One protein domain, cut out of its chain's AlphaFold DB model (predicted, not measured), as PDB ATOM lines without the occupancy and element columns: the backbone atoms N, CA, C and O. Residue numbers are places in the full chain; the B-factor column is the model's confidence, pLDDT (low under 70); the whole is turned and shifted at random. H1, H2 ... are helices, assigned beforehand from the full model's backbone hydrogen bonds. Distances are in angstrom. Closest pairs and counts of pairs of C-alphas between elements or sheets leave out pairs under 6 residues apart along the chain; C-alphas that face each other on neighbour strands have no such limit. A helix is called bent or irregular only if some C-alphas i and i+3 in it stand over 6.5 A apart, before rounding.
ATOM      1  N   ASN A  15     143.708 227.295 138.461       88.06
ATOM      2  CA  ASN A  15     142.356 226.741 138.619       88.06
ATOM      3  C   ASN A  15     141.359 227.268 137.571       88.06
ATOM      4  O   ASN A  15     140.210 226.833 137.520       88.06
ATOM      5  N   SER A  16     141.788 228.209 136.731       85.94
ATOM      6  CA  SER A  16     140.969 228.856 135.709       85.94
ATOM      7  C   SER A  16     141.786 229.209 134.463       85.94
ATOM      8  O   SER A  16     143.019 229.146 134.449       85.94
ATOM      9  N   ARG A  17     141.095 229.619 133.394       88.00
ATOM     10  CA  ARG A  17     141.730 230.111 132.161       88.00
ATOM     11  C   ARG A  17     142.533 231.386 132.419       88.00
ATOM     12  O   ARG A  17     143.590 231.586 131.826       88.00
ATOM     13  N   GLU A  18     142.024 232.251 133.286       90.31
ATOM     14  CA  GLU A  18     142.667 233.486 133.709       90.31
ATOM     15  C   GLU A  18     143.953 233.192 134.491       90.31
ATOM     16  O   GLU A  18     144.972 233.834 134.223       90.31
ATOM     17  N   ASP A  19     143.936 232.180 135.366       89.56
ATOM     18  CA  ASP A  19     145.132 231.731 136.090       89.56
ATOM     19  C   ASP A  19     146.173 231.150 135.133       89.56
ATOM     20  O   ASP A  19     147.352 231.479 135.240       89.56
ATOM     21  N   LEU A  20     145.752 230.347 134.148       90.56
ATOM     22  CA  LEU A  20     146.656 229.818 133.123       90.56
ATOM     23  C   LEU A  20     147.295 230.956 132.314       90.56
ATOM     24  O   LEU A  20     148.501 230.954 132.078       90.56
ATOM     25  N   ALA A  21     146.513 231.965 131.925       91.44
ATOM     26  CA  ALA A  21     147.042 233.130 131.223       91.44
ATOM     27  C   ALA A  21     148.024 233.931 132.098       91.44
ATOM     28  O   ALA A  21     149.036 234.421 131.600       91.44
ATOM     29  N   ALA A  22     147.754 234.068 133.399       92.31
ATOM     30  CA  ALA A  22     148.679 234.698 134.336       92.31
ATOM     31  C   ALA A  22     149.977 233.888 134.496       92.31
ATOM     32  O   ALA A  22     151.058 234.476 134.467       92.31
ATOM     33  N   PHE A  23     149.872 232.561 134.578       93.69
ATOM     34  CA  PHE A  23     151.001 231.635 134.657       93.69
ATOM     35  C   PHE A  23     151.906 231.732 133.422       93.69
ATOM     36  O   PHE A  23     153.109 231.936 133.557       93.69
ATOM     37  N   VAL A  24     151.335 231.707 132.212       93.12
ATOM     38  CA  VAL A  24     152.102 231.862 130.961       93.12
ATOM     39  C   VAL A  24     152.786 233.234 130.886       93.12
ATOM     40  O   VAL A  24     153.946 233.321 130.491       93.12
ATOM     41  N   ARG A  25     152.127 234.317 131.330       92.88
ATOM     42  CA  ARG A  25     152.770 235.644 131.415       92.88
ATOM     43  C   ARG A  25     153.913 235.683 132.427       92.88
ATOM     44  O   ARG A  25     154.848 236.454 132.229       92.88
ATOM     45  N   ALA A  26     153.818 234.935 133.524       92.19
ATOM     46  CA  ALA A  26     154.891 234.834 134.509       92.19
ATOM     47  C   ALA A  26     156.096 234.079 133.931       92.19
ATOM     48  O   ALA A  26     157.207 234.587 134.030       92.19
ATOM     49  N   LEU A  27     155.870 232.959 133.231       92.06
ATOM     50  CA  LEU A  27     156.924 232.248 132.494       92.06
ATOM     51  C   LEU A  27     157.611 233.148 131.463       92.06
ATOM     52  O   LEU A  27     158.832 233.203 131.424       92.06
ATOM     53  N   HIS A  28     156.839 233.907 130.681       91.44
ATOM     54  CA  HIS A  28     157.398 234.859 129.720       91.44
ATOM     55  C   HIS A  28     158.255 235.943 130.393       91.44
ATOM     56  O   HIS A  28     159.329 236.256 129.895       91.44
ATOM     57  N   ARG A  29     157.810 236.521 131.521       91.50
ATOM     58  CA  ARG A  29     158.627 237.499 132.265       91.50
ATOM     59  C   ARG A  29     159.918 236.874 132.783       91.50
ATOM     60  O   ARG A  29     160.974 237.452 132.575       91.50
ATOM     61  N   ASN A  30     159.829 235.696 133.396       90.38
ATOM     62  CA  ASN A  30     160.996 234.982 133.910       90.38
ATOM     63  C   ASN A  30     162.003 234.666 132.790       90.38
ATOM     64  O   ASN A  30     163.191 234.920 132.948       90.38
ATOM     65  N   HIS A  31     161.522 234.213 131.630       90.75
ATOM     66  CA  HIS A  31     162.359 233.969 130.456       90.75
ATOM     67  C   HIS A  31     162.960 235.260 129.871       90.75
ATOM     68  O   HIS A  31     164.115 235.279 129.463       90.75
ATOM     69  N   ALA A  32     162.227 236.373 129.881       89.50
ATOM     70  CA  ALA A  32     162.759 237.659 129.432       89.50
ATOM     71  C   ALA A  32     163.837 238.236 130.374       89.50
ATOM     72  O   ALA A  32     164.695 238.993 129.923       89.50
ATOM     73  N   GLU A  33     163.777 237.916 131.669       90.25
ATOM     74  CA  GLU A  33     164.716 238.403 132.686       90.25
ATOM     75  C   GLU A  33     165.956 237.508 132.837       90.25
ATOM     76  O   GLU A  33     167.053 238.035 133.019       90.25
ATOM     77  N   ASP A  34     165.796 236.184 132.750       88.81
ATOM     78  CA  ASP A  34     166.861 235.197 132.989       88.81
ATOM     79  C   ASP A  34     166.724 233.949 132.092       88.81
ATOM     80  O   ASP A  34     166.985 232.821 132.498       88.81
ATOM     81  N   GLY A  35     166.285 234.121 130.844       82.06
ATOM     82  CA  GLY A  35     166.057 233.008 129.913       82.06
ATOM     83  C   GLY A  35     167.310 232.200 129.581       82.06
ATOM     84  O   GLY A  35     167.195 231.019 129.275       82.06
ATOM     85  N   ASP A  36     168.501 232.792 129.707       86.56
ATOM     86  CA  ASP A  36     169.780 232.098 129.506       86.56
ATOM     87  C   ASP A  36     170.052 231.023 130.576       86.56
ATOM     88  O   ASP A  36     170.871 230.130 130.349       86.56
ATOM     89  N   SER A  37     169.383 231.079 131.736       88.12
ATOM     90  CA  SER A  37     169.498 230.049 132.775       88.12
ATOM     91  C   SER A  37     168.595 228.838 132.526       88.12
ATOM     92  O   SER A  37     168.748 227.803 133.182       88.12
ATOM     93  N   TRP A  38     167.676 228.929 131.560       92.69
ATOM     94  CA  TRP A  38     166.795 227.830 131.194       92.69
ATOM     95  C   TRP A  38     167.554 226.777 130.389       92.69
ATOM     96  O   TRP A  38     168.300 227.089 129.466       92.69
ATOM     97  N   GLU A  39     167.280 225.500 130.666       89.81
ATOM     98  CA  GLU A  39     167.802 224.389 129.856       89.81
ATOM     99  C   GLU A  39     167.322 224.466 128.393       89.81
ATOM    100  O   GLU A  39     168.028 224.038 127.483       89.81
ATOM    101  N   ASN A  40     166.149 225.070 128.165       91.62
ATOM    102  CA  ASN A  40     165.528 225.251 126.852       91.62
ATOM    103  C   ASN A  40     165.245 226.748 126.602       91.62
ATOM    104  O   ASN A  40     164.107 227.189 126.785       91.62
ATOM    105  N   PRO A  41     166.266 227.545 126.235       89.38
ATOM    106  CA  PRO A  41     166.188 229.007 126.234       89.38
ATOM    107  C   PRO A  41     165.567 229.605 124.962       89.38
ATOM    108  O   PRO A  41     165.294 230.800 124.926       89.38
ATOM    109  N   ASP A  42     165.330 228.820 123.911       90.81
ATOM    110  CA  ASP A  42     164.701 229.290 122.673       90.81
ATOM    111  C   ASP A  42     163.394 228.550 122.367       90.81
ATOM    112  O   ASP A  42     163.119 227.469 122.892       90.81
ATOM    113  N   LEU A  43     162.560 229.157 121.516       90.50
ATOM    114  CA  LEU A  43     161.240 228.623 121.185       90.50
ATOM    115  C   LEU A  43     161.298 227.200 120.585       90.50
ATOM    116  O   LEU A  43     160.495 226.372 121.015       90.50
ATOM    117  N   PRO A  44     162.205 226.868 119.641       93.62
ATOM    118  CA  PRO A  44     162.341 225.496 119.151       93.62
ATOM    119  C   PRO A  44     162.626 224.471 120.256       93.62
ATOM    120  O   PRO A  44     161.900 223.484 120.361       93.62
ATOM    121  N   ASN A  45     163.633 224.716 121.101       92.38
ATOM    122  CA  ASN A  45     164.006 223.802 122.181       92.38
ATOM    123  C   ASN A  45     162.899 223.701 123.237       92.38
ATOM    124  O   ASN A  45     162.593 222.612 123.720       92.38
ATOM    125  N   PHE A  46     162.238 224.817 123.553       93.69
ATOM    126  CA  PHE A  46     161.101 224.835 124.469       93.69
ATOM    127  C   PHE A  46     159.934 223.979 123.957       93.69
ATOM    128  O   PHE A  46     159.353 223.210 124.722       93.69
ATOM    129  N   LEU A  47     159.595 224.077 122.667       94.50
ATOM    130  CA  LEU A  47     158.519 223.284 122.066       94.50
ATOM    131  C   LEU A  47     158.865 221.790 121.993       94.50
ATOM    132  O   LEU A  47     157.987 220.962 122.242       94.50
ATOM    133  N   GLU A  48     160.123 221.443 121.708       95.00
ATOM    134  CA  GLU A  48     160.598 220.053 121.734       95.00
ATOM    135  C   GLU A  48     160.488 219.461 123.146       95.00
ATOM    136  O   GLU A  48     159.879 218.406 123.340       95.00
ATOM    137  N   ALA A  49     160.990 220.178 124.156       94.88
ATOM    138  CA  ALA A  49     160.915 219.756 125.552       94.88
ATOM    139  C   ALA A  49     159.463 219.637 126.046       94.88
ATOM    140  O   ALA A  49     159.113 218.669 126.726       94.88
ATOM    141  N   LEU A  50     158.594 220.582 125.665       93.62
ATOM    142  CA  LEU A  50     157.164 220.533 125.972       93.62
ATOM    143  C   LEU A  50     156.497 219.304 125.339       93.62
ATOM    144  O   LEU A  50     155.719 218.624 126.008       93.62
ATOM    145  N   SER A  51     156.811 218.987 124.078       93.44
ATOM    146  CA  SER A  51     156.286 217.800 123.395       93.44
ATOM    147  C   SER A  51     156.728 216.510 124.088       93.44
ATOM    148  O   SER A  51     155.891 215.654 124.387       93.44
ATOM    149  N   ALA A  52     158.022 216.389 124.399       92.88
ATOM    150  CA  ALA A  52     158.571 215.235 125.107       92.88
ATOM    151  C   ALA A  52     157.930 215.054 126.493       92.88
ATOM    152  O   ALA A  52     157.612 213.931 126.892       92.88
ATOM    153  N   TRP A  53     157.679 216.154 127.213       89.75
ATOM    154  CA  TRP A  53     156.979 216.106 128.494       89.75
ATOM    155  C   TRP A  53     155.529 215.640 128.344       89.75
ATOM    156  O   TRP A  53     155.117 214.766 129.098       89.75
ATOM    157  N   ILE A  54     154.759 216.168 127.381       88.88
ATOM    158  CA  ILE A  54     153.351 215.777 127.172       88.88
ATOM    159  C   ILE A  54     153.240 214.278 126.862       88.88
ATOM    160  O   ILE A  54     152.397 213.599 127.451       88.88
ATOM    161  N   ASP A  55     154.104 213.750 125.991       85.81
ATOM    162  CA  ASP A  55     154.133 212.323 125.639       85.81
ATOM    163  C   ASP A  55     154.531 211.445 126.845       85.81
ATOM    164  O   ASP A  55     153.940 210.394 127.111       85.81
ATOM    165  N   GLY A  56     155.480 211.928 127.655       83.94
ATOM    166  CA  GLY A  56     155.960 211.260 128.867       83.94
ATOM    167  C   GLY A  56     155.113 211.476 130.130       83.94
ATOM    168  O   GLY A  56     155.317 210.771 131.125       83.94
ATOM    169  N   ALA A  57     154.155 212.411 130.126       81.31
ATOM    170  CA  ALA A  57     153.465 212.884 131.331       81.31
ATOM    171  C   ALA A  57     152.745 211.746 132.060       81.31
ATOM    172  O   ALA A  57     152.767 211.673 133.289       81.31
ATOM    173  N   GLY A  58     152.193 210.780 131.320       75.50
ATOM    174  CA  GLY A  58     151.560 209.598 131.906       75.50
ATOM    175  C   GLY A  58     152.480 208.792 132.831       75.50
ATOM    176  O   GLY A  58     152.006 208.216 133.811       75.50
ATOM    177  N   GLY A  59     153.789 208.763 132.564       75.81
ATOM    178  CA  GLY A  59     154.780 208.149 133.450       75.81
ATOM    179  C   GLY A  59     155.017 208.963 134.724       75.81
ATOM    180  O   GLY A  59     155.027 208.397 135.817       75.81
ATOM    181  N   TRP A  60     155.138 210.288 134.595       76.62
ATOM    182  CA  TRP A  60     155.336 211.200 135.725       76.62
ATOM    183  C   TRP A  60     154.136 211.200 136.681       76.62
ATOM    184  O   TRP A  60     154.316 211.045 137.886       76.62
ATOM    185  N   TYR A  61     152.912 211.289 136.156       71.50
ATOM    186  CA  TYR A  61     151.685 211.249 136.958       71.50
ATOM    187  C   TYR A  61     151.587 209.938 137.750       71.50
ATOM    188  O   TYR A  61     151.456 209.966 138.972       71.50
ATOM    189  N   ARG A  62     151.790 208.789 137.087       73.69
ATOM    190  CA  ARG A  62     151.807 207.472 137.751       73.69
ATOM    191  C   ARG A  62     152.858 207.381 138.857       73.69
ATOM    192  O   ARG A  62     152.557 206.863 139.927       73.69
ATOM    193  N   TYR A  63     154.072 207.877 138.610       74.88
ATOM    194  CA  TYR A  63     155.154 207.875 139.600       74.88
ATOM    195  C   TYR A  63     154.833 208.751 140.820       74.88
ATOM    196  O   TYR A  63     155.152 208.381 141.946       74.88
ATOM    197  N   ASN A  64     154.147 209.876 140.611       71.25
ATOM    198  CA  ASN A  64     153.742 210.800 141.672       71.25
ATOM    199  C   ASN A  64     152.391 210.438 142.322       71.25
ATOM    200  O   ASN A  64     151.864 211.220 143.110       71.25
ATOM    201  N   GLY A  65     151.816 209.268 142.008       72.94
ATOM    202  CA  GLY A  65     150.525 208.831 142.551       72.94
ATOM    203  C   GLY A  65     149.341 209.696 142.105       72.94
ATOM    204  O   GLY A  65     148.311 209.721 142.775       72.94
ATOM    205  N   GLN A  66     149.495 210.419 140.998       71.31
ATOM    206  CA  GLN A  66     148.472 211.261 140.392       71.31
ATOM    207  C   GLN A  66     147.907 210.582 139.138       71.31
ATOM    208  O   GLN A  66     148.588 209.817 138.454       71.31
ATOM    209  N   GLU A  67     146.657 210.879 138.804       63.78
ATOM    210  CA  GLU A  67     146.069 210.481 137.525       63.78
ATOM    211  C   GLU A  67     146.231 211.618 136.520       63.78
ATOM    212  O   GLU A  67     146.031 212.786 136.857       63.78
ATOM    213  N   VAL A  68     146.593 211.284 135.276       65.50
ATOM    214  CA  VAL A  68     146.531 212.259 134.181       65.50
ATOM    215  C   VAL A  68     145.085 212.752 134.103       65.50
ATOM    216  O   VAL A  68     144.188 211.903 134.110       65.50
ATOM    217  N   PRO A  69     144.830 214.070 134.016       65.81
ATOM    218  CA  PRO A  69     143.469 214.580 133.953       65.81
ATOM    219  C   PRO A  69     142.721 213.935 132.782       65.81
ATOM    220  O   PRO A  69     143.021 214.212 131.620       65.81
ATOM    221  N   ALA A  70     141.753 213.065 133.083       57.91
ATOM    222  CA  ALA A  70     140.939 212.397 132.065       57.91
ATOM    223  C   ALA A  70     140.161 213.419 131.210       57.91
ATOM    224  O   ALA A  70     139.945 213.194 130.020       57.91
ATOM    225  N   ASP A  71     139.837 214.568 131.813       56.69
ATOM    226  CA  ASP A  71     139.133 215.709 131.220       56.69
ATOM    227  C   ASP A  71     140.064 216.853 130.790       56.69
ATOM    228  O   ASP A  71     139.600 217.966 130.534       56.69
ATOM    229  N   GLY A  72     141.383 216.625 130.724       66.06
ATOM    230  CA  GLY A  72     142.302 217.612 130.164       66.06
ATOM    231  C   GLY A  72     141.841 217.965 128.753       66.06
ATOM    232  O   GLY A  72     141.860 217.115 127.865       66.06
ATOM    233  N   ASP A  73     141.365 219.193 128.529       76.25
ATOM    234  CA  ASP A  73     140.905 219.605 127.203       76.25
ATOM    235  C   ASP A  73     142.122 219.849 126.298       76.25
ATOM    236  O   ASP A  73     142.520 220.977 126.004       76.25
ATOM    237  N   TRP A  74     142.731 218.755 125.838       82.12
ATOM    238  CA  TRP A  74     143.881 218.745 124.935       82.12
ATOM    239  C   TRP A  74     143.598 219.528 123.652       82.12
ATOM    240  O   TRP A  74     144.498 220.119 123.059       82.12
ATOM    241  N   ARG A  75     142.325 219.582 123.236       82.25
ATOM    242  CA  ARG A  75     141.895 220.369 122.078       82.25
ATOM    243  C   ARG A  75     141.913 221.860 122.384       82.25
ATOM    244  O   ARG A  75     142.283 222.632 121.505       82.25
ATOM    245  N   PHE A  76     141.521 222.284 123.585       84.94
ATOM    246  CA  PHE A  76     141.707 223.668 124.023       84.94
ATOM    247  C   PHE A  76     143.192 224.040 124.045       84.94
ATOM    248  O   PHE A  76     143.560 225.047 123.443       84.94
ATOM    249  N   PHE A  77     144.046 223.205 124.646       88.25
ATOM    250  CA  PHE A  77     145.487 223.475 124.721       88.25
ATOM    251  C   PHE A  77     146.129 223.590 123.329       88.25
ATOM    252  O   PHE A  77     146.797 224.580 123.035       88.25
ATOM    253  N   ALA A  78     145.835 222.650 122.423       89.38
ATOM    254  CA  ALA A  78     146.321 222.697 121.044       89.38
ATOM    255  C   ALA A  78     145.836 223.945 120.281       89.38
ATOM    256  O   ALA A  78     146.610 224.568 119.555       89.38
ATOM    257  N   ARG A  79     144.570 224.352 120.458       90.12
ATOM    258  CA  ARG A  79     144.034 225.584 119.849       90.12
ATOM    259  C   ARG A  79     144.701 226.838 120.404       90.12
ATOM    260  O   ARG A  79     144.947 227.758 119.632       90.12
ATOM    261  N   ALA A  80     144.983 226.880 121.705       91.25
ATOM    262  CA  ALA A  80     145.677 227.999 122.332       91.25
ATOM    263  C   ALA A  80     147.109 228.141 121.793       91.25
ATOM    264  O   ALA A  80     147.486 229.237 121.383       91.25
ATOM    265  N   LEU A  81     147.861 227.035 121.701       92.12
ATOM    266  CA  LEU A  81     149.193 227.022 121.083       92.12
ATOM    267  C   LEU A  81     149.139 227.490 119.624       92.12
ATOM    268  O   LEU A  81     149.916 228.350 119.226       92.12
ATOM    269  N   MET A  82     148.184 226.981 118.838       91.56
ATOM    270  CA  MET A  82     148.014 227.402 117.446       91.56
ATOM    271  C   MET A  82     147.689 228.899 117.339       91.56
ATOM    272  O   MET A  82     148.291 229.597 116.528       91.56
ATOM    273  N   ALA A  83     146.778 229.411 118.171       90.88
ATOM    274  CA  ALA A  83     146.425 230.827 118.182       90.88
ATOM    275  C   ALA A  83     147.622 231.725 118.538       90.88
ATOM    276  O   ALA A  83     147.790 232.768 117.912       90.88
ATOM    277  N   ALA A  84     148.489 231.302 119.463       90.06
ATOM    278  CA  ALA A  84     149.696 232.043 119.836       90.06
ATOM    279  C   ALA A  84     150.714 232.190 118.688       90.06
ATOM    280  O   ALA A  84     151.544 233.088 118.718       90.06
TER     281      ALA A  84
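What this domain is: This is residues 15 to 84 of the 88 residues of an uncharacterized protein of Streptomyces sp. SID8367 (UniProt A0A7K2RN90). Three helices make an open frame round a largely empty middle, with no helix touching another. H1 makes one side, the chain turns through residues 38 to 42 into H2, and after the loop of residues 64 to 73 H3 runs back nearly in reverse of H2. The printed part has 70 residues, with three named helices in the order H1, H2, H3 and no named strand, and its class is all helix. It is only just loose, close to compact, with a radius of gyration of the C-alphas of 13.7 A, and spans 34 by 26 by 20 A.

How they stand to each other: H1, residues 17 to 37, has a kink of 59 degrees near residue 31 and is irregular, with C-alphas 33 and 36 8.7 A apart. H2, residues 43 to 63, is apart from H1, with no C-alpha of the one within 8 A of the other. H2 has a kink of 56 degrees near residue 56 and is irregular, with C-alphas 55 and 58 7.3 A apart. H3, residues 74 to 84, is apart from both H1 and H2 by the same 8 A. Each O i to N i+4 pair is within hydrogen-bond range in H3, against 15 of 17 in H1 and 14 of 17 in H2.

Where its parts are: H1 begins at C-alpha 17 (141.730, 230.111, 132.161) and is 27.8 A long from first to last C-alpha. H2 begins at C-alpha 43 (161.240, 228.623, 121.185) and is 28.4 A long. H3 is 15.4 A long and ends at C-alpha 84 (149.696, 232.043, 119.836).

The domain as a whole: The C-alphas of Glu 33 and Ala 70, 35.2 A apart, are the two farthest apart. Residues 15 to 26, 51 to 56 and 70 to 84 stand free. The link from H1 to H2 is tight, with 5 residues, and that from H2 to H3 is short, with 10. The printed part has no cut. The mean pLDDT of the printed part is 85.4, and residues 67 to 72 are under 70.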